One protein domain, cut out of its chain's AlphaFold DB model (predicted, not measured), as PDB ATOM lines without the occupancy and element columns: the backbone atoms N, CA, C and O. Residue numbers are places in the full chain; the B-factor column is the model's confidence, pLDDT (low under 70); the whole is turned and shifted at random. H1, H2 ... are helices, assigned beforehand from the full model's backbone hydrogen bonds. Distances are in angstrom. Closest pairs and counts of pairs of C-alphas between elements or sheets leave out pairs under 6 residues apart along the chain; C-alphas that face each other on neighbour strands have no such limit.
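AT A GLANCE: This is residues 59 to 222 of the 585 residues of an uncharacterized protein of Saprolegnia diclina (strain VS20) (UniProt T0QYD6). Three helices, H2, H6 and H8, run the same way side by side as a bundle, and H5 crosses H2 and H6. H3 and H4 form a crossed pair, with H3 meeting the last residues of H6; H7 packs on H6, H1 is farthest from the core, and a long link from H6 to H7 loops out round Ser 182. The printed part has 164 residues, with eight named helices in the order H1 to H8 and no named strand: all helix. It is compact and rounded, with a radius of gyration of the C-alphas of 15.5 A and spans of 42 by 36 by 34 A.

HOW THE PARTS SIT: Begin with H1, residues 62 to 71, which is close but not clearly touching H5, residues 142 to 156, at Arg 68 and Asp 154, whose C-alphas are 7.6 A apart. Next, H2, residues 75 to 88, touches the hub H6, residues 162 to 176, at a shallow tilt of 15 degrees, the same way; the closest C-alphas, of Met 77 and Ala 166, are 6.0 A apart. H2 also touches H5, closest at the C-alphas of Thr 81 and His 146, 5.9 A, at a steep tilt of 69 degrees, only just short of about perpendicular. H3, residues 98 to 112, touches H4, residues 118 to 132, at a steep tilt of 58 degrees, closest at the C-alphas of Glu 102 and Ile 125, 6.4 A. H3 touches residues 172 to 176 of H6 alone, closest at the C-alphas of Leu 107 and Val 176, 5.9 A. H4 only just touches H5, with 3 pairs of C-alphas within 8 A; the closest are Asp 132 and Pro 144, 6.4 A. H5 touches H6 about perpendicular at 76 degrees, with residues 153 to 154 alone; the C-alphas of Ile 153 and Tyr 165 are closest, 6.6 A. H7, residues 199 to 205, touches H6 at Asn 167 and Val 203, closest C-alphas 6.1 A. H8, residues 210 to 220, touches H6 at a shallow tilt of 20 degrees, the same way, closest at the C-alphas of Glu 163 and Ile 210, 6.1 A. Every O i to N i+4 pair is within hydrogen-bond range in H1, H2, H4, H6, H7 and H8; in H3 and H5 it is 10 of 11.

IN THESE COORDINATES: Find C-alpha 62 at (313.569, 148.318, 184.044), where H1 begins. H2 and H3 each run 20.4 A, H4 20.6 A, H5 21.6 A and H6 21.5 A, ending at C-alpha 176, (289.041, 146.535, 207.399). H8 ends at C-alpha 220, (296.458, 150.043, 218.188).

THE WHOLE: The C-alphas of Asp 62 and Ser 182 are farthest apart, 48.5 A. The printed part has no cut, the link from H6 to H7 is long, with 22 residues, and no printed residue is under 70 in pLDDT.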
ATOM      1  N   PHE A  59     306.407 153.524 185.136       91.00
ATOM      2  CA  PHE A  59     306.604 152.514 186.191       91.00
ATOM      3  C   PHE A  59     306.931 151.097 185.680       91.00
ATOM      4  O   PHE A  59     307.243 150.224 186.493       91.00
ATOM      5  N   TYR A  60     306.911 150.867 184.361       91.94
ATOM      6  CA  TYR A  60     307.320 149.612 183.708       91.94
ATOM      7  C   TYR A  60     308.683 149.723 182.993       91.94
ATOM      8  O   TYR A  60     309.066 148.854 182.204       91.94
ATOM      9  N   SER A  61     309.443 150.788 183.268       92.38
ATOM     10  CA  SER A  61     310.871 150.846 182.941       92.38
ATOM     11  C   SER A  61     311.677 149.890 183.832       92.38
ATOM     12  O   SER A  61     311.316 149.656 184.984       92.38
ATOM     13  N   ASP A  62     312.791 149.345 183.325       90.69
ATOM     14  CA  ASP A  62     313.569 148.318 184.044       90.69
ATOM     15  C   ASP A  62     314.055 148.790 185.420       90.69
ATOM     16  O   ASP A  62     314.188 147.988 186.339       90.69
ATOM     17  N   ASP A  63     314.361 150.080 185.566       93.62
ATOM     18  CA  ASP A  63     314.842 150.640 186.828       93.62
ATOM     19  C   ASP A  63     313.695 150.873 187.821       93.62
ATOM     20  O   ASP A  63     313.836 150.507 188.987       93.62
ATOM     21  N   ASN A  64     312.526 151.343 187.369       94.81
ATOM     22  CA  ASN A  64     311.353 151.480 188.238       94.81
ATOM     23  C   ASN A  64     310.776 150.117 188.653       94.81
ATOM     24  O   ASN A  64     310.371 149.961 189.802       94.81
ATOM     25  N   LEU A  65     310.818 149.104 187.776       93.38
ATOM     26  CA  LEU A  65     310.478 147.723 188.141       93.38
ATOM     27  C   LEU A  65     311.427 147.184 189.221       93.38
ATOM     28  O   LEU A  65     310.954 146.666 190.227       93.38
ATOM     29  N   LYS A  66     312.751 147.373 189.094       92.62
ATOM     30  CA  LYS A  66     313.702 146.992 190.163       92.62
ATOM     31  C   LYS A  66     313.398 147.698 191.484       92.62
ATOM     32  O   LYS A  66     313.461 147.049 192.525       92.62
ATOM     33  N   VAL A  67     313.076 148.997 191.453       95.00
ATOM     34  CA  VAL A  67     312.711 149.762 192.659       95.00
ATOM     35  C   VAL A  67     311.460 149.168 193.301       95.00
ATOM     36  O   VAL A  67     311.562 148.708 194.437       95.00
ATOM     37  N   ARG A  68     310.337 149.069 192.571       95.50
ATOM     38  CA  ARG A  68     309.071 148.476 193.053       95.50
ATOM     39  C   ARG A  68     309.293 147.096 193.669       95.50
ATOM     40  O   ARG A  68     308.924 146.850 194.812       95.50
ATOM     41  N   MET A  69     310.005 146.224 192.964       92.69
ATOM     42  CA  MET A  69     310.271 144.859 193.423       92.69
ATOM     43  C   MET A  69     311.198 144.803 194.650       92.69
ATOM     44  O   MET A  69     311.072 143.897 195.471       92.69
ATOM     45  N   SER A  70     312.068 145.801 194.847       94.44
ATOM     46  CA  SER A  70     312.867 145.939 196.075       94.44
ATOM     47  C   SER A  70     312.065 146.415 197.297       94.44
ATOM     48  O   SER A  70     312.531 146.243 198.424       94.44
ATOM     49  N   LEU A  71     310.851 146.957 197.106       96.06
ATOM     50  CA  LEU A  71     309.959 147.361 198.202       96.06
ATOM     51  C   LEU A  71     309.304 146.160 198.902       96.06
ATOM     52  O   LEU A  71     308.987 146.247 200.088       96.06
ATOM     53  N   ARG A  72     309.121 145.037 198.191       94.75
ATOM     54  CA  ARG A  72     308.478 143.806 198.689       94.75
ATOM     55  C   ARG A  72     309.078 143.323 200.030       94.75
ATOM     56  O   ARG A  72     308.342 143.292 201.017       94.75
ATOM     57  N   PRO A  73     310.400 143.070 200.157       95.88
ATOM     58  CA  PRO A  73     311.019 142.657 201.424       95.88
ATOM     59  C   PRO A  73     311.168 143.773 202.481       95.88
ATOM     60  O   PRO A  73     311.821 143.553 203.505       95.88
ATOM     61  N   HIS A  74     310.613 144.977 202.285       96.88
ATOM     62  CA  HIS A  74     310.761 146.065 203.257       96.88
ATOM     63  C   HIS A  74     310.111 145.701 204.612       96.88
ATOM     64  O   HIS A  74     308.948 145.281 204.649       96.88
ATOM     65  N   PRO A  75     310.797 145.893 205.761       96.88
ATOM     66  CA  PRO A  75     310.335 145.393 207.059       96.88
ATOM     67  C   PRO A  75     308.954 145.911 207.479       96.88
ATOM     68  O   PRO A  75     308.178 145.150 208.057       96.88
ATOM     69  N   THR A  76     308.605 147.161 207.159       97.56
ATOM     70  CA  THR A  76     307.268 147.716 207.447       97.56
ATOM     71  C   THR A  76     306.179 147.081 206.580       97.56
ATOM     72  O   THR A  76     305.083 146.837 207.084       97.56
ATOM     73  N   MET A  77     306.476 146.730 205.320       97.81
ATOM     74  CA  MET A  77     305.532 146.017 204.447       97.81
ATOM     75  C   MET A  77     305.270 144.618 204.997       97.81
ATOM     76  O   MET A  77     304.123 144.278 205.278       97.81
ATOM     77  N   ALA A  78     306.335 143.863 205.287       96.94
ATOM     78  CA  ALA A  78     306.234 142.557 205.932       96.94
ATOM     79  C   ALA A  78     305.524 142.627 207.301       96.94
ATOM     80  O   ALA A  78     304.742 141.740 207.647       96.94
ATOM     81  N   ARG A  79     305.748 143.679 208.106       97.00
ATOM     82  CA  ARG A  79     305.043 143.878 209.385       97.00
ATOM     83  C   ARG A  79     303.551 144.129 209.172       97.00
ATOM     84  O   ARG A  79     302.754 143.511 209.875       97.00
ATOM     85  N   LEU A  80     303.173 144.989 208.226       97.88
ATOM     86  CA  LEU A  80     301.778 145.297 207.903       97.88
ATOM     87  C   LEU A  80     301.038 144.071 207.349       97.88
ATOM     88  O   LEU A  80     300.007 143.701 207.908       97.88
ATOM     89  N   THR A  81     301.580 143.372 206.344       98.06
ATOM     90  CA  THR A  81     300.986 142.124 205.816       98.06
ATOM     91  C   THR A  81     300.861 141.053 206.906       98.06
ATOM     92  O   THR A  81     299.834 140.377 207.003       98.06
ATOM     93  N   ARG A  82     301.835 140.952 207.828       97.00
ATOM     94  CA  ARG A  82     301.736 140.093 209.026       97.00
ATOM     95  C   ARG A  82     300.572 140.454 209.950       97.00
ATOM     96  O   ARG A  82     300.108 139.558 210.654       97.00
ATOM     97  N   LEU A  83     300.089 141.699 209.993       96.69
ATOM     98  CA  LEU A  83     298.902 142.057 210.784       96.69
ATOM     99  C   LEU A  83     297.621 141.502 210.158       96.69
ATOM    100  O   LEU A  83     296.798 140.961 210.890       96.69
ATOM    101  N   PHE A  84     297.482 141.570 208.829       97.81
ATOM    102  CA  PHE A  84     296.371 140.941 208.107       97.81
ATOM    103  C   PHE A  84     296.372 139.424 208.302       97.81
ATOM    104  O   PHE A  84     295.385 138.853 208.767       97.81
ATOM    105  N   TRP A  85     297.522 138.785 208.076       97.62
ATOM    106  CA  TRP A  85     297.714 137.358 208.335       97.62
ATOM    107  C   TRP A  85     297.307 136.968 209.765       97.62
ATOM    108  O   TRP A  85     296.513 136.050 209.973       97.62
ATOM    109  N   LYS A  86     297.794 137.717 210.764       95.75
ATOM    110  CA  LYS A  86     297.483 137.521 212.190       95.75
ATOM    111  C   LYS A  86     296.086 137.992 212.608       95.75
ATOM    112  O   LYS A  86     295.770 137.841 213.785       95.75
ATOM    113  N   ALA A  87     295.257 138.528 211.713       96.06
ATOM    114  CA  ALA A  87     293.831 138.740 211.967       96.06
ATOM    115  C   ALA A  87     293.023 137.476 211.634       96.06
ATOM    116  O   ALA A  87     292.138 137.095 212.402       96.06
ATOM    117  N   ILE A  88     293.413 136.746 210.581       96.75
ATOM    118  CA  ILE A  88     292.690 135.577 210.047       96.75
ATOM    119  C   ILE A  88     293.256 134.255 210.578       96.75
ATOM    120  O   ILE A  88     292.528 133.453 211.154       96.75
ATOM    121  N   VAL A  89     294.570 134.040 210.476       96.62
ATOM    122  CA  VAL A  89     295.211 132.774 210.860       96.62
ATOM    123  C   VAL A  89     295.396 132.735 212.379       96.62
ATOM    124  O   VAL A  89     296.101 133.562 212.971       96.62
ATOM    125  N   VAL A  90     294.666 131.845 213.054       92.94
ATOM    126  CA  VAL A  90     294.686 131.679 214.517       92.94
ATOM    127  C   VAL A  90     295.540 130.465 214.869       92.94
ATOM    128  O   VAL A  90     295.301 129.375 214.360       92.94
ATOM    129  N   SER A  91     296.512 130.630 215.771       90.62
ATOM    130  CA  SER A  91     297.290 129.507 216.318       90.62
ATOM    131  C   SER A  91     296.341 128.431 216.880       90.62
ATOM    132  O   SER A  91     295.469 128.790 217.671       90.62
ATOM    133  N   PRO A  92     296.501 127.139 216.535       92.12
ATOM    134  CA  PRO A  92     297.707 126.515 215.979       92.12
ATOM    135  C   PRO A  92     297.826 126.495 214.443       92.12
ATOM    136  O   PRO A  92     298.793 125.926 213.945       92.12
ATOM    137  N   ALA A  93     296.895 127.086 213.685       92.19
ATOM    138  CA  ALA A  93     296.989 127.109 212.226       92.19
ATOM    139  C   ALA A  93     298.242 127.869 211.748       92.19
ATOM    140  O   ALA A  93     298.607 128.909 212.301       92.19
ATOM    141  N   ILE A  94     298.882 127.334 210.703       93.12
ATOM    142  CA  ILE A  94     300.100 127.882 210.078       93.12
ATOM    143  C   ILE A  94     299.880 128.368 208.640       93.12
ATOM    144  O   ILE A  94     300.795 128.939 208.058       93.12
ATOM    145  N   ALA A  95     298.682 128.160 208.089       96.31
ATOM    146  CA  ALA A  95     298.294 128.508 206.727       96.31
ATOM    147  C   ALA A  95     296.852 129.049 206.709       96.31
ATOM    148  O   ALA A  95     296.073 128.782 207.633       96.31
ATOM    149  N   MET A  96     296.497 129.814 205.675       97.38
ATOM    150  CA  MET A  96     295.162 130.385 205.470       97.38
ATOM    151  C   MET A  96     294.398 129.560 204.425       97.38
ATOM    152  O   MET A  96     294.993 129.098 203.460       97.38
ATOM    153  N   ASN A  97     293.092 129.352 204.604       97.00
ATOM    154  CA  ASN A  97     292.234 128.702 203.605       97.00
ATOM    155  C   ASN A  97     291.509 129.736 202.728       97.00
ATOM    156  O   ASN A  97     291.434 130.910 203.099       97.00
ATOM    157  N   TYR A  98     290.911 129.285 201.619       97.31
ATOM    158  CA  TYR A  98     290.184 130.156 200.685       97.31
ATOM    159  C   TYR A  98     289.170 131.068 201.388       97.31
ATOM    160  O   TYR A  98     289.173 132.269 201.168       97.31
ATOM    161  N   LYS A  99     288.366 130.538 202.320       97.62
ATOM    162  CA  LYS A  99     287.365 131.333 203.055       97.62
ATOM    163  C   LYS A  99     287.981 132.489 203.857       97.62
ATOM    164  O   LYS A  99     287.384 133.556 203.944       97.62
ATOM    165  N   GLY A 100     289.150 132.287 204.467       97.62
ATOM    166  CA  GLY A 100     289.862 133.346 205.187       97.62
ATOM    167  C   GLY A 100     290.442 134.413 204.254       97.62
ATOM    168  O   GLY A 100     290.410 135.596 204.591       97.62
ATOM    169  N   TYR A 101     290.921 133.992 203.081       98.38
ATOM    170  CA  TYR A 101     291.407 134.874 202.020       98.38
ATOM    171  C   TYR A 101     290.246 135.694 201.433       98.38
ATOM    172  O   TYR A 101     290.276 136.921 201.478       98.38
ATOM    173  N   GLU A 102     289.167 135.033 201.010       98.31
ATOM    174  CA  GLU A 102     287.945 135.641 200.470       98.31
ATOM    175  C   GLU A 102     287.355 136.689 201.419       98.31
ATOM    176  O   GLU A 102     287.109 137.826 201.018       98.31
ATOM    177  N   GLN A 103     287.191 136.348 202.703       98.38
ATOM    178  CA  GLN A 103     286.685 137.287 203.706       98.38
ATOM    179  C   GLN A 103     287.545 138.547 203.832       98.38
ATOM    180  O   GLN A 103     287.000 139.630 204.044       98.38
ATOM    181  N   LEU A 104     288.869 138.434 203.701       98.44
ATOM    182  CA  LEU A 104     289.753 139.593 203.728       98.44
ATOM    183  C   LEU A 104     289.667 140.408 202.439       98.44
ATOM    184  O   LEU A 104     289.462 141.623 202.498       98.44
ATOM    185  N   PHE A 105     289.848 139.761 201.290       98.56
ATOM    186  CA  PHE A 105     289.930 140.459 200.013       98.56
ATOM    187  C   PHE A 105     288.592 141.108 199.645       98.56
ATOM    188  O   PHE A 105     288.606 142.229 199.150       98.56
ATOM    189  N   LEU A 106     287.439 140.541 200.030       98.56
ATOM    190  CA  LEU A 106     286.138 141.215 199.893       98.56
ATOM    191  C   LEU A 106     286.066 142.536 200.672       98.56
ATOM    192  O   LEU A 106     285.515 143.519 200.171       98.56
ATOM    193  N   LEU A 107     286.634 142.591 201.881       98.69
ATOM    194  CA  LEU A 107     286.701 143.834 202.654       98.69
ATOM    195  C   LEU A 107     287.647 144.840 201.986       98.69
ATOM    196  O   LEU A 107     287.318 146.022 201.932       98.69
ATOM    197  N   ILE A 108     288.787 144.393 201.448       98.50
ATOM    198  CA  ILE A 108     289.733 145.267 200.736       98.50
ATOM    199  C   ILE A 108     289.119 145.797 199.429       98.50
ATOM    200  O   ILE A 108     289.141 147.005 199.201       98.50
ATOM    201  N   HIS A 109     288.488 144.939 198.622       98.19
ATOM    202  CA  HIS A 109     287.757 145.312 197.406       98.19
ATOM    203  C   HIS A 109     286.676 146.350 197.716       98.19
ATOM    204  O   HIS A 109     286.575 147.356 197.020       98.19
ATOM    205  N   LYS A 110     285.924 146.180 198.814       98.25
ATOM    206  CA  LYS A 110     284.916 147.163 199.238       98.25
ATOM    207  C   LYS A 110     285.509 148.503 199.699       98.25
ATOM    208  O   LYS A 110     284.801 149.507 199.674       98.25
ATOM    209  N   VAL A 111     286.778 148.551 200.115       98.38
ATOM    210  CA  VAL A 111     287.481 149.823 200.375       98.38
ATOM    211  C   VAL A 111     287.968 150.468 199.077       98.38
ATOM    212  O   VAL A 111     287.860 151.685 198.959       98.38
ATOM    213  N   LEU A 112     288.495 149.688 198.128       96.88
ATOM    214  CA  LEU A 112     289.156 150.197 196.916       96.88
ATOM    215  C   LEU A 112     288.206 150.505 195.748       96.88
ATOM    216  O   LEU A 112     288.489 151.399 194.956       96.88
ATOM    217  N   ILE A 113     287.084 149.793 195.630       95.56
ATOM    218  CA  ILE A 113     286.174 149.888 194.481       95.56
ATOM    219  C   ILE A 113     284.955 150.739 194.856       95.56
ATOM    220  O   ILE A 113     284.146 150.345 195.695       95.56
ATOM    221  N   GLU A 114     284.798 151.897 194.208       94.62
ATOM    222  CA  GLU A 114     283.675 152.821 194.448       94.62
ATOM    223  C   GLU A 114     282.316 152.175 194.145       94.62
ATOM    224  O   GLU A 114     281.390 152.231 194.955       94.62
ATOM    225  N   LEU A 115     282.217 151.499 192.999       95.31
ATOM    226  CA  LEU A 115     281.028 150.769 192.557       95.31
ATOM    227  C   LEU A 115     281.146 149.277 192.902       95.31
ATOM    228  O   LEU A 115     281.090 148.421 192.025       95.31
ATOM    229  N   PHE A 116     281.364 148.968 194.184       97.38
ATOM    230  CA  PHE A 116     281.558 147.596 194.664       97.38
ATOM    231  C   PHE A 116     280.378 146.671 194.310       97.38
ATOM    232  O   PHE A 116     279.279 146.803 194.858       97.38
ATOM    233  N   ALA A 117     280.640 145.685 193.449       97.81
ATOM    234  CA  ALA A 117     279.752 144.565 193.160       97.81
ATOM    235  C   ALA A 117     280.278 143.295 193.848       97.81
ATOM    236  O   ALA A 117     281.437 142.913 193.666       97.81
ATOM    237  N   LEU A 118     279.425 142.642 194.648       97.56
ATOM    238  CA  LEU A 118     279.811 141.462 195.427       97.56
ATOM    239  C   LEU A 118     280.185 140.287 194.517       97.56
ATOM    240  O   LEU A 118     281.275 139.746 194.658       97.56
ATOM    241  N   ASP A 119     279.315 139.936 193.570       98.00
ATOM    242  CA  ASP A 119     279.492 138.754 192.715       98.00
ATOM    243  C   ASP A 119     280.731 138.876 191.810       98.00
ATOM    244  O   ASP A 119     281.481 137.915 191.651       98.00
ATOM    245  N   GLU A 120     280.995 140.073 191.272       97.25
ATOM    246  CA  GLU A 120     282.207 140.360 190.487       97.25
ATOM    247  C   GLU A 120     283.470 140.278 191.357       97.25
ATOM    248  O   GLU A 120     284.473 139.705 190.936       97.25
ATOM    249  N   SER A 121     283.408 140.781 192.597       97.81
ATOM    250  CA  SER A 121     284.530 140.698 193.540       97.81
ATOM    251  C   SER A 121     284.823 139.259 193.962       97.81
ATOM    252  O   SER A 121     285.988 138.885 194.008       97.81
ATOM    253  N   VAL A 122     283.798 138.440 194.236       98.19
ATOM    254  CA  VAL A 122     283.966 137.008 194.552       98.19
ATOM    255  C   VAL A 122     284.590 136.265 193.370       98.19
ATOM    256  O   VAL A 122     285.537 135.509 193.567       98.19
ATOM    257  N   ALA A 123     284.106 136.503 192.146       97.62
ATOM    258  CA  ALA A 123     284.648 135.861 190.949       97.62
ATOM    259  C   ALA A 123     286.132 136.202 190.729       97.62
ATOM    260  O   ALA A 123     286.925 135.303 190.459       97.62
ATOM    261  N   GLN A 124     286.514 137.471 190.902       96.50
ATOM    262  CA  GLN A 124     287.908 137.901 190.795       96.50
ATOM    263  C   GLN A 124     288.786 137.295 191.901       96.50
ATOM    264  O   GLN A 124     289.828 136.726 191.610       96.50
ATOM    265  N   ILE A 125     288.331 137.319 193.156       97.88
ATOM    266  CA  ILE A 125     289.040 136.720 194.302       97.88
ATOM    267  C   ILE A 125     289.255 135.210 194.123       97.88
ATOM    268  O   ILE A 125     290.260 134.666 194.583       97.88
ATOM    269  N   GLN A 126     288.323 134.520 193.461       97.19
ATOM    270  CA  GLN A 126     288.463 133.107 193.124       97.19
ATOM    271  C   GLN A 126     289.530 132.870 192.038       97.19
ATOM    272  O   GLN A 126     290.251 131.873 192.107       97.19
ATOM    273  N   GLU A 127     289.639 133.771 191.056       95.94
ATOM    274  CA  GLU A 127     290.698 133.759 190.037       95.94
ATOM    275  C   GLU A 127     292.067 134.050 190.674       95.94
ATOM    276  O   GLU A 127     292.980 133.236 190.527       95.94
ATOM    277  N   ASP A 128     292.176 135.117 191.471       96.50
ATOM    278  CA  ASP A 128     293.397 135.513 192.189       96.50
ATOM    279  C   ASP A 128     293.904 134.377 193.099       96.50
ATOM    280  O   ASP A 128     295.050 133.941 192.973       96.50
ATOM    281  N   TRP A 129     293.025 133.766 193.909       96.50
ATOM    282  CA  TRP A 129     293.365 132.590 194.725       96.50
ATOM    283  C   TRP A 129     293.925 131.419 193.900       96.50
ATOM    284  O   TRP A 129     294.804 130.696 194.370       96.50
ATOM    285  N   SER A 130     293.421 131.206 192.680       95.38
ATOM    286  CA  SER A 130     293.889 130.120 191.807       95.38
ATOM    287  C   SER A 130     295.262 130.381 191.174       95.38
ATOM    288  O   SER A 130     295.910 129.432 190.729       95.38
ATOM    289  N   HIS A 131     295.708 131.641 191.154       93.31
ATOM    290  CA  HIS A 131     297.054 132.043 190.752       93.31
ATOM    291  C   HIS A 131     298.027 132.054 191.941       93.31
ATOM    292  O   HIS A 131     299.155 131.579 191.813       93.31
ATOM    293  N   ASP A 132     297.576 132.550 193.097       93.94
ATOM    294  CA  ASP A 132     298.357 132.678 194.335       93.94
ATOM    295  C   ASP A 132     298.716 131.337 194.987       93.94
ATOM    296  O   ASP A 132     299.763 131.189 195.627       93.94
ATOM    297  N   VAL A 133     297.814 130.362 194.885       94.25
ATOM    298  CA  VAL A 133     297.967 129.048 195.508       94.25
ATOM    299  C   VAL A 133     298.448 128.052 194.470       94.25
ATOM    300  O   VAL A 133     297.895 127.952 193.375       94.25
ATOM    301  N   SER A 134     299.480 127.275 194.813       86.75
ATOM    302  CA  SER A 134     299.973 126.254 193.893       86.75
ATOM    303  C   SER A 134     298.854 125.254 193.574       86.75
ATOM    304  O   SER A 134     298.036 124.920 194.431       86.75
ATOM    305  N   ALA A 135     298.809 124.753 192.335       77.81
ATOM    306  CA  ALA A 135     297.657 124.039 191.762       77.81
ATOM    307  C   ALA A 135     297.206 122.744 192.488       77.81
ATOM    308  O   ALA A 135     296.305 122.043 192.016       77.81
ATOM    309  N   HIS A 136     297.853 122.370 193.594       77.31
ATOM    310  CA  HIS A 136     297.572 121.184 194.405       77.31
ATOM    311  C   HIS A 136     297.346 121.500 195.896       77.31
ATOM    312  O   HIS A 136     297.123 120.578 196.683       77.31
ATOM    313  N   GLU A 137     297.389 122.771 196.299       86.44
ATOM    314  CA  GLU A 137     297.239 123.198 197.689       86.44
ATOM    315  C   GLU A 137     295.838 123.775 197.952       86.44
ATOM    316  O   GLU A 137     295.254 124.484 197.141       86.44
ATOM    317  N   ALA A 138     295.272 123.452 199.118       93.19
ATOM    318  CA  ALA A 138     293.989 123.995 199.587       93.19
ATOM    319  C   ALA A 138     294.168 125.172 200.568       93.19
ATOM    320  O   ALA A 138     293.195 125.676 201.140       93.19
ATOM    321  N   TYR A 139     295.419 125.571 200.798       96.00
ATOM    322  CA  TYR A 139     295.827 126.569 201.772       96.00
ATOM    323  C   TYR A 139     297.006 127.367 201.218       96.00
ATOM    324  O   TYR A 139     297.883 126.792 200.583       96.00
ATOM    325  N   ILE A 140     297.050 128.657 201.527       96.44
ATOM    326  CA  ILE A 140     298.174 129.541 201.224       96.44
ATOM    327  C   ILE A 140     299.035 129.709 202.482       96.44
ATOM    328  O   ILE A 140     298.502 129.872 203.586       96.44
ATOM    329  N   GLU A 141     300.361 129.650 202.347       95.62
ATOM    330  CA  GLU A 141     301.293 130.003 203.426       95.62
ATOM    331  C   GLU A 141     301.511 131.527 203.511       95.62
ATOM    332  O   GLU A 141     301.061 132.293 202.660       95.62
ATOM    333  N   TYR A 142     302.212 131.995 204.549       96.19
ATOM    334  CA  TYR A 142     302.489 133.427 204.715       96.19
ATOM    335  C   TYR A 142     303.287 134.068 203.555       96.19
ATOM    336  O   TYR A 142     302.943 135.200 203.213       96.19
ATOM    337  N   PRO A 143     304.331 133.438 202.964       95.44
ATOM    338  CA  PRO A 143     305.106 134.086 201.909       95.44
ATOM    339  C   PRO A 143     304.267 134.390 200.657       95.44
ATOM    340  O   PRO A 143     304.195 135.573 200.335       95.44
ATOM    341  N   PRO A 144     303.547 133.430 200.026       95.69
ATOM    342  CA  PRO A 144     302.707 133.751 198.871       95.69
ATOM    343  C   PRO A 144     301.613 134.766 199.216       95.69
ATOM    344  O   PRO A 144     301.466 135.747 198.508       95.69
ATOM    345  N   PHE A 145     300.950 134.646 200.377       97.50
ATOM    346  CA  PHE A 145     299.964 135.644 200.828       97.50
ATOM    347  C   PHE A 145     300.532 137.074 200.932       97.50
ATOM    348  O   PHE A 145     299.828 138.054 200.680       97.50
ATOM    349  N   HIS A 146     301.792 137.213 201.355       97.38
ATOM    350  CA  HIS A 146     302.463 138.510 201.381       97.38
ATOM    351  C   HIS A 146     302.714 139.039 199.962       97.38
ATOM    352  O   HIS A 146     302.594 140.246 199.762       97.38
ATOM    353  N   GLU A 147     303.008 138.165 198.998       95.75
ATOM    354  CA  GLU A 147     303.165 138.528 197.586       95.75
ATOM    355  C   GLU A 147     301.826 138.950 196.969       95.75
ATOM    356  O   GLU A 147     301.751 140.070 196.475       95.75
ATOM    357  N   SER A 148     300.744 138.181 197.142       97.31
ATOM    358  CA  SER A 148     299.382 138.534 196.695       97.31
ATOM    359  C   SER A 148     298.945 139.914 197.189       97.31
ATOM    360  O   SER A 148     298.445 140.761 196.445       97.31
ATOM    361  N   LEU A 149     299.164 140.175 198.484       97.88
ATOM    362  CA  LEU A 149     298.802 141.450 199.094       97.88
ATOM    363  C   LEU A 149     299.763 142.578 198.687       97.88
ATOM    364  O   LEU A 149     299.348 143.733 198.679       97.88
ATOM    365  N   PHE A 150     301.018 142.281 198.334       97.12
ATOM    366  CA  PHE A 150     301.941 143.259 197.757       97.12
ATOM    367  C   PHE A 150     301.543 143.625 196.322       97.12
ATOM    368  O   PHE A 150     301.471 144.811 196.010       97.12
ATOM    369  N   GLU A 151     301.230 142.642 195.476       95.25
ATOM    370  CA  GLU A 151     300.793 142.840 194.089       95.25
ATOM    371  C   GLU A 151     299.500 143.661 194.019       95.25
ATOM    372  O   GLU A 151     299.406 144.603 193.231       95.25
ATOM    373  N   LEU A 152     298.554 143.423 194.935       96.25
ATOM    374  CA  LEU A 152     297.371 144.273 195.066       96.25
ATOM    375  C   LEU A 152     297.722 145.742 195.381       96.25
ATOM    376  O   LEU A 152     297.093 146.644 194.836       96.25
ATOM    377  N   ILE A 153     298.719 146.022 196.229       96.88
ATOM    378  CA  ILE A 153     299.164 147.410 196.471       96.88
ATOM    379  C   ILE A 153     299.880 147.972 195.235       96.88
ATOM    380  O   ILE A 153     299.618 149.108 194.852       96.88
ATOM    381  N   ASP A 154     300.735 147.181 194.587       95.19
ATOM    382  CA  ASP A 154     301.538 147.548 193.409       95.19
ATOM    383  C   ASP A 154     300.687 147.908 192.168       95.19
ATOM    384  O   ASP A 154     301.117 148.704 191.328       95.19
ATOM    385  N   ILE A 155     299.459 147.376 192.080       92.56
ATOM    386  CA  ILE A 155     298.449 147.729 191.064       92.56
ATOM    387  C   ILE A 155     297.799 149.096 191.333       92.56
ATOM    388  O   ILE A 155     297.519 149.840 190.393       92.56
ATOM    389  N   TRP A 156     297.524 149.431 192.597       94.56
ATOM    390  CA  TRP A 156     296.732 150.615 192.968       94.56
ATOM    391  C   TRP A 156     297.573 151.816 193.438       94.56
ATOM    392  O   TRP A 156     297.069 152.939 193.457       94.56
ATOM    393  N   CYS A 157     298.834 151.599 193.816       95.31
ATOM    394  CA  CYS A 157     299.762 152.644 194.232       95.31
ATOM    395  C   CYS A 157     300.323 153.384 193.010       95.31
ATOM    396  O   CYS A 157     300.920 152.768 192.129       95.31
ATOM    397  N   ASP A 158     300.171 154.711 192.975       94.31
ATOM    398  CA  ASP A 158     300.639 155.564 191.875       94.31
ATOM    399  C   ASP A 158     301.986 156.251 192.149       94.31
ATOM    400  O   ASP A 158     302.238 157.387 191.746       94.31
ATOM    401  N   SER A 159     302.863 155.514 192.833       95.69
ATOM    402  CA  SER A 159     304.188 155.931 193.283       95.69
ATOM    403  C   SER A 159     305.182 154.762 193.236       95.69
ATOM    404  O   SER A 159     304.805 153.601 193.053       95.69
ATOM    405  N   ILE A 160     306.466 155.071 193.427       96.31
ATOM    406  CA  ILE A 160     307.557 154.102 193.635       96.31
ATOM    407  C   ILE A 160     308.243 154.273 195.004       96.31
ATOM    408  O   ILE A 160     309.207 153.568 195.293       96.31
ATOM    409  N   GLU A 161     307.756 155.194 195.841       97.50
ATOM    410  CA  GLU A 161     308.310 155.473 197.169       97.50
ATOM    411  C   GLU A 161     307.732 154.524 198.229       97.50
ATOM    412  O   GLU A 161     306.534 154.223 198.245       97.50
ATOM    413  N   ILE A 162     308.575 154.054 199.153       97.44
ATOM    414  CA  ILE A 162     308.180 153.054 200.158       97.44
ATOM    415  C   ILE A 162     307.120 153.577 201.137       97.44
ATOM    416  O   ILE A 162     306.251 152.822 201.584       97.44
ATOM    417  N   GLU A 163     307.164 154.873 201.450       98.06
ATOM    418  CA  GLU A 163     306.178 155.560 202.273       98.06
ATOM    419  C   GLU A 163     304.764 155.397 201.710       98.06
ATOM    420  O   GLU A 163     303.846 155.123 202.481       98.06
ATOM    421  N   ASP A 164     304.565 155.513 200.395       98.00
ATOM    422  CA  ASP A 164     303.228 155.474 199.793       98.00
ATOM    423  C   ASP A 164     302.625 154.061 199.845       98.00
ATOM    424  O   ASP A 164     301.469 153.897 200.247       98.00
ATOM    425  N   TYR A 165     303.434 153.026 199.579       98.19
ATOM    426  CA  TYR A 165     303.038 151.618 199.743       98.19
ATOM    427  C   TYR A 165     302.664 151.311 201.199       98.19
ATOM    428  O   TYR A 165     301.611 150.726 201.475       98.19
ATOM    429  N   ALA A 166     303.501 151.744 202.148       98.44
ATOM    430  CA  ALA A 166     303.261 151.533 203.571       98.44
ATOM    431  C   ALA A 166     302.018 152.294 204.064       98.44
ATOM    432  O   ALA A 166     301.230 151.741 204.834       98.44
ATOM    433  N   ASN A 167     301.805 153.533 203.604       98.44
ATOM    434  CA  ASN A 167     300.610 154.319 203.911       98.44
ATOM    435  C   ASN A 167     299.349 153.661 203.357       98.44
ATOM    436  O   ASN A 167     298.374 153.509 204.095       98.44
ATOM    437  N   MET A 168     299.361 153.246 202.090       98.06
ATOM    438  CA  MET A 168     298.216 152.600 201.454       98.06
ATOM    439  C   MET A 168     297.821 151.323 202.207       98.06
ATOM    440  O   MET A 168     296.664 151.170 202.615       98.06
ATOM    441  N   LEU A 169     298.789 150.446 202.484       98.19
ATOM    442  CA  LEU A 169     298.564 149.194 203.202       98.19
ATOM    443  C   LEU A 169     298.130 149.428 204.667       98.19
ATOM    444  O   LEU A 169     297.247 148.728 205.173       98.19
ATOM    445  N   TYR A 170     298.665 150.457 205.338       98.38
ATOM    446  CA  TYR A 170     298.220 150.894 206.668       98.38
ATOM    447  C   TYR A 170     296.776 151.430 206.666       98.38
ATOM    448  O   TYR A 170     295.990 151.115 207.567       98.38
ATOM    449  N   LEU A 171     296.394 152.227 205.663       98.31
ATOM    450  CA  LEU A 171     295.041 152.771 205.541       98.31
ATOM    451  C   LEU A 171     294.015 151.682 205.199       98.31
ATOM    452  O   LEU A 171     292.908 151.722 205.744       98.31
ATOM    453  N   LEU A 172     294.380 150.687 204.384       98.31
ATOM    454  CA  LEU A 172     293.568 149.486 204.165       98.31
ATOM    455  C   LEU A 172     293.371 148.704 205.464       98.31
ATOM    456  O   LEU A 172     292.232 148.464 205.862       98.31
ATOM    457  N   TRP A 173     294.456 148.399 206.182       97.81
ATOM    458  CA  TRP A 173     294.410 147.709 207.476       97.81
ATOM    459  C   TRP A 173     293.479 148.427 208.462       97.81
ATOM    460  O   TRP A 173     292.554 147.821 209.000       97.81
ATOM    461  N   LYS A 174     293.628 149.749 208.613       97.50
ATOM    462  CA  LYS A 174     292.768 150.586 209.468       97.50
ATOM    463  C   LYS A 174     291.300 150.612 209.007       97.50
ATOM    464  O   LYS A 174     290.414 150.970 209.781       97.50
ATOM    465  N   SER A 175     291.033 150.300 207.742       98.25
ATOM    466  CA  SER A 175     289.690 150.335 207.155       98.25
ATOM    467  C   SER A 175     288.931 149.020 207.281       98.25
ATOM    468  O   SER A 175     287.705 149.076 207.354       98.25
ATOM    469  N   VAL A 176     289.636 147.884 207.334       98.31
ATOM    470  CA  VAL A 176     289.041 146.535 207.399       98.31
ATOM    471  C   VAL A 176     289.189 145.851 208.764       98.31
ATOM    472  O   VAL A 176     288.530 144.843 209.001       98.31
ATOM    473  N   MET A 177     290.017 146.386 209.668       97.44
ATOM    474  CA  MET A 177     290.245 145.838 211.012       97.44
ATOM    475  C   MET A 177     289.530 146.642 212.096       97.44
ATOM    476  O   MET A 177     289.477 147.871 212.041       97.44
ATOM    477  N   ASP A 178     289.074 145.950 213.136       95.12
ATOM    478  CA  ASP A 178     288.684 146.537 214.414       95.12
ATOM    479  C   ASP A 178     289.532 146.006 215.571       95.12
ATOM    480  O   ASP A 178     290.011 144.868 215.576       95.12
ATOM    481  N   TYR A 179     289.696 146.866 216.576       91.44
ATOM    482  CA  TYR A 179     290.402 146.571 217.814       91.44
ATOM    483  C   TYR A 179     289.415 146.601 218.984       91.44
ATOM    484  O   TYR A 179     288.824 147.652 219.243       91.44
ATOM    485  N   PRO A 180     289.217 145.482 219.709       89.25
ATOM    486  CA  PRO A 180     288.302 145.460 220.843       89.25
ATOM    487  C   PRO A 180     288.793 146.418 221.951       89.25
ATOM    488  O   PRO A 180     289.986 146.407 222.271       89.25
ATOM    489  N   PRO A 181     287.913 147.222 222.588       86.25
ATOM    490  CA  PRO A 181     288.319 148.223 223.586       86.25
ATOM    491  C   PRO A 181     289.078 147.653 224.793       86.25
ATOM    492  O   PRO A 181     289.907 148.343 225.384       86.25
ATOM    493  N   SER A 182     288.835 146.382 225.125       85.06
ATOM    494  CA  SER A 182     289.555 145.602 226.142       85.06
ATOM    495  C   SER A 182     291.044 145.382 225.838       85.06
ATOM    496  O   SER A 182     291.764 144.837 226.673       85.06
ATOM    497  N   GLY A 183     291.502 145.742 224.634       84.81
ATOM    498  CA  GLY A 183     292.699 145.179 224.024       84.81
ATOM    499  C   GLY A 183     292.455 143.751 223.530       84.81
ATOM    500  O   GLY A 183     291.482 143.093 223.911       84.81
ATOM    501  N   GLY A 184     293.345 143.272 222.662       87.12
ATOM    502  CA  GLY A 184     293.269 141.931 222.090       87.12
ATOM    503  C   GLY A 184     293.874 141.838 220.691       87.12
ATOM    504  O   GLY A 184     294.602 142.722 220.239       87.12
ATOM    505  N   ARG A 185     293.557 140.735 220.009       89.50
ATOM    506  CA  ARG A 185     293.838 140.517 218.583       89.50
ATOM    507  C   ARG A 185     292.926 141.425 217.742       89.50
ATOM    508  O   ARG A 185     291.781 141.652 218.125       89.50
ATOM    509  N   ALA A 186     293.425 141.898 216.601       94.19
ATOM    510  CA  ALA A 186     292.586 142.537 215.591       94.19
ATOM    511  C   ALA A 186     291.540 141.548 215.063       94.19
ATOM    512  O   ALA A 186     291.859 140.380 214.825       94.19
ATOM    513  N   ILE A 187     290.318 142.020 214.849       95.50
ATOM    514  CA  ILE A 187     289.260 141.262 214.177       95.50
ATOM    515  C   ILE A 187     288.931 141.926 212.843       95.50
ATOM    516  O   ILE A 187     289.032 143.147 212.719       95.50
ATOM    517  N   LEU A 188     288.548 141.133 211.844       97.50
ATOM    518  CA  LEU A 188     287.981 141.683 210.615       97.50
ATOM    519  C   LEU A 188     286.631 142.338 210.927       97.50
ATOM    520  O   LEU A 188     285.828 141.797 211.692       97.50
ATOM    521  N   ARG A 189     286.385 143.495 210.315       97.94
ATOM    522  CA  ARG A 189     285.083 144.166 210.320       97.94
ATOM    523  C   ARG A 189     284.055 143.344 209.556       97.94
ATOM    524  O   ARG A 189     284.398 142.597 208.641       97.94
ATOM    525  N   HIS A 190     282.780 143.525 209.885       98.00
ATOM    526  CA  HIS A 190     281.718 142.964 209.062       98.00
ATOM    527  C   HIS A 190     281.630 143.712 207.721       98.00
ATOM    528  O   HIS A 190     281.860 144.922 207.655       98.00
ATOM    529  N   LEU A 191     281.259 143.012 206.643       98.12
ATOM    530  CA  LEU A 191     281.228 143.590 205.293       98.12
ATOM    531  C   LEU A 191     280.247 144.770 205.173       98.12
ATOM    532  O   LEU A 191     280.449 145.639 204.327       98.12
ATOM    533  N   SER A 192     279.214 144.861 206.021       97.88
ATOM    534  CA  SER A 192     278.324 146.035 206.083       97.88
ATOM    535  C   SER A 192     279.030 147.313 206.536       97.88
ATOM    536  O   SER A 192     278.669 148.391 206.070       97.88
ATOM    537  N   ASP A 193     280.038 147.190 207.399       98.06
ATOM    538  CA  ASP A 193     280.609 148.298 208.180       98.06
ATOM    539  C   ASP A 193     281.844 148.914 207.500       98.06
ATOM    540  O   ASP A 193     282.417 149.909 207.956       98.06
ATOM    541  N   VAL A 194     282.253 148.314 206.382       98.25
ATOM    542  CA  VAL A 194     283.276 148.813 205.469       98.25
ATOM    543  C   VAL A 194     282.611 149.595 204.337       98.25
ATOM    544  O   VAL A 194     281.587 149.181 203.794       98.25
ATOM    545  N   SER A 195     283.203 150.724 203.957       97.88
ATOM    546  CA  SER A 195     282.788 151.554 202.825       97.88
ATOM    547  C   SER A 195     283.982 151.853 201.925       97.88
ATOM    548  O   SER A 195     285.121 151.853 202.408       97.88
ATOM    549  N   PHE A 196     283.702 152.205 200.669       97.88
ATOM    550  CA  PHE A 196     284.695 152.764 199.758       97.88
ATOM    551  C   PHE A 196     285.418 153.959 200.394       97.88
ATOM    552  O   PHE A 196     284.821 154.741 201.150       97.88
ATOM    553  N   LYS A 197     286.709 154.085 200.086       97.31
ATOM    554  CA  LYS A 197     287.549 155.238 200.396       97.31
ATOM    555  C   LYS A 197     288.526 155.438 199.250       97.31
ATOM    556  O   LYS A 197     289.218 154.503 198.864       97.31
ATOM    557  N   ASP A 198     288.681 156.678 198.808       95.94
ATOM    558  CA  ASP A 198     289.793 157.052 197.941       95.94
ATOM    559  C   ASP A 198     291.102 157.044 198.754       95.94
ATOM    560  O   ASP A 198     291.530 158.054 199.322       95.94
ATOM    561  N   ILE A 199     291.698 155.855 198.887       96.19
ATOM    562  CA  ILE A 199     292.933 155.648 199.647       96.19
ATOM    563  C   ILE A 199     294.080 156.442 199.016       96.19
ATOM    564  O   ILE A 199     294.844 157.053 199.755       96.19
ATOM    565  N   VAL A 200     294.162 156.512 197.685       94.06
ATOM    566  CA  VAL A 200     295.212 157.249 196.959       94.06
ATOM    567  C   VAL A 200     295.174 158.738 197.312       94.06
ATOM    568  O   VAL A 200     296.188 159.308 197.725       94.06
ATOM    569  N   SER A 201     293.997 159.370 197.268       94.50
ATOM    570  CA  SER A 201     293.845 160.754 197.729       94.50
ATOM    571  C   SER A 201     294.104 160.909 199.228       94.50
ATOM    572  O   SER A 201     294.615 161.947 199.648       94.50
ATOM    573  N   LEU A 202     293.787 159.916 200.067       96.56
ATOM    574  CA  LEU A 202     294.111 159.976 201.497       96.56
ATOM    575  C   LEU A 202     295.624 159.927 201.761       96.56
ATOM    576  O   LEU A 202     296.087 160.716 202.586       96.56
ATOM    577  N   VAL A 203     296.379 159.078 201.051       96.44
ATOM    578  CA  VAL A 203     297.853 159.032 201.122       96.44
ATOM    579  C   VAL A 203     298.439 160.377 200.698       96.44
ATOM    580  O   VAL A 203     299.175 160.985 201.466       96.44
ATOM    581  N   ARG A 204     298.035 160.904 199.536       94.81
ATOM    582  CA  ARG A 204     298.542 162.180 198.996       94.81
ATOM    583  C   ARG A 204     298.268 163.386 199.893       94.81
ATOM    584  O   ARG A 204     299.116 164.262 200.020       94.81
ATOM    585  N   ASN A 205     297.080 163.452 200.498       96.75
ATOM    586  CA  ASN A 205     296.685 164.589 201.334       96.75
ATOM    587  C   ASN A 205     297.227 164.501 202.771       96.75
ATOM    588  O   ASN A 205     297.383 165.534 203.422       96.75
ATOM    589  N   HIS A 206     297.477 163.293 203.287       96.88
ATOM    590  CA  HIS A 206     297.907 163.066 204.671       96.88
ATOM    591  C   HIS A 206     298.960 161.943 204.771       96.88
ATOM    592  O   HIS A 206     298.722 160.954 205.477       96.88
ATOM    593  N   PRO A 207     300.115 162.072 204.091       96.88
ATOM    594  CA  PRO A 207     301.151 161.049 204.122       96.88
ATOM    595  C   PRO A 207     301.723 160.936 205.536       96.88
ATOM    596  O   PRO A 207     302.030 161.939 206.184       96.88
ATOM    597  N   LEU A 208     301.858 159.708 206.026       97.88
ATOM    598  CA  LEU A 208     302.533 159.406 207.283       97.88
ATOM    599  C   LEU A 208     303.950 158.927 206.994       97.88
ATOM    600  O   LEU A 208     304.172 158.126 206.089       97.88
ATOM    601  N   THR A 209     304.910 159.342 207.808       98.19
ATOM    602  CA  THR A 209     306.239 158.726 207.773       98.19
ATOM    603  C   THR A 209     306.169 157.268 208.238       98.19
ATOM    604  O   THR A 209     305.310 156.902 209.048       98.19
ATOM    605  N   ILE A 210     307.123 156.434 207.805       98.25
ATOM    606  CA  ILE A 210     307.256 155.049 208.291       98.25
ATOM    607  C   ILE A 210     307.248 154.999 209.830       98.25
ATOM    608  O   ILE A 210     306.522 154.204 210.423       98.25
ATOM    609  N   ALA A 211     307.968 155.907 210.498       98.06
ATOM    610  CA  ALA A 211     308.010 155.979 211.961       98.06
ATOM    611  C   ALA A 211     306.633 156.242 212.607       98.06
ATOM    612  O   ALA A 211     306.326 155.682 213.662       98.06
ATOM    613  N   GLU A 212     305.777 157.057 211.985       98.19
ATOM    614  CA  GLU A 212     304.414 157.309 212.465       98.19
ATOM    615  C   GLU A 212     303.470 156.130 212.214       98.19
ATOM    616  O   GLU A 212     302.600 155.867 213.048       98.19
ATOM    617  N   ILE A 213     303.636 155.411 211.099       98.06
ATOM    618  CA  ILE A 213     302.904 154.168 210.814       98.06
ATOM    619  C   ILE A 213     303.242 153.122 211.881       98.06
ATOM    620  O   ILE A 213     302.342 152.593 212.536       98.06
ATOM    621  N   GLU A 214     304.533 152.890 212.124       97.50
ATOM    622  CA  GLU A 214     305.032 151.953 213.135       97.50
ATOM    623  C   GLU A 214     304.519 152.308 214.543       97.50
ATOM    624  O   GLU A 214     303.961 151.458 215.246       97.50
ATOM    625  N   LEU A 215     304.587 153.590 214.923       97.00
ATOM    626  CA  LEU A 215     304.041 154.087 216.189       97.00
ATOM    627  C   LEU A 215     302.525 153.850 216.308       97.00
ATOM    628  O   LEU A 215     302.044 153.464 217.377       97.00
ATOM    629  N   LYS A 216     301.755 154.049 215.229       96.00
ATOM    630  CA  LYS A 216     300.299 153.820 215.221       96.00
ATOM    631  C   LYS A 216     299.943 152.334 215.298       96.00
ATOM    632  O   LYS A 216     298.995 151.990 216.005       96.00
ATOM    633  N   ILE A 217     300.713 151.450 214.656       94.62
ATOM    634  CA  ILE A 217     300.579 149.989 214.803       94.62
ATOM    635  C   ILE A 217     300.797 149.585 216.271       94.62
ATOM    636  O   ILE A 217     300.013 148.820 216.837       94.62
ATOM    637  N   GLU A 218     301.828 150.129 216.921       93.50
ATOM    638  CA  GLU A 218     302.114 149.856 218.336       93.50
ATOM    639  C   GLU A 218     301.088 150.431 219.308       93.50
ATOM    640  O   GLU A 218     300.942 149.918 220.420       93.50
ATOM    641  N   GLN A 219     300.413 151.519 218.942       92.75
ATOM    642  CA  GLN A 219     299.333 152.095 219.739       92.75
ATOM    643  C   GLN A 219     298.043 151.279 219.616       92.75
ATOM    644  O   GLN A 219     297.411 151.029 220.637       92.75
ATOM    645  N   ALA A 220     297.689 150.806 218.417       91.00
ATOM    646  CA  ALA A 220     296.458 150.043 218.188       91.00
ATOM    647  C   ALA A 220     296.402 148.719 218.972       91.00
ATOM    648  O   ALA A 220     295.346 148.336 219.465       91.00
ATOM    649  N   GLY A 221     297.541 148.039 219.142       85.31
ATOM    650  CA  GLY A 221     297.621 146.805 219.932       85.31
ATOM    651  C   GLY A 221     297.576 146.997 221.456       85.31
ATOM    652  O   GLY A 221     297.517 146.007 222.185       85.31
ATOM    653  N   LYS A 222     297.635 148.235 221.968       88.69
ATOM    654  CA  LYS A 222     297.593 148.506 223.414       88.69
ATOM    655  C   LYS A 222     296.131 148.625 223.862       88.69
ATOM    656  O   LYS A 222     295.372 149.339 223.209       88.69
TER     657      LYS A 222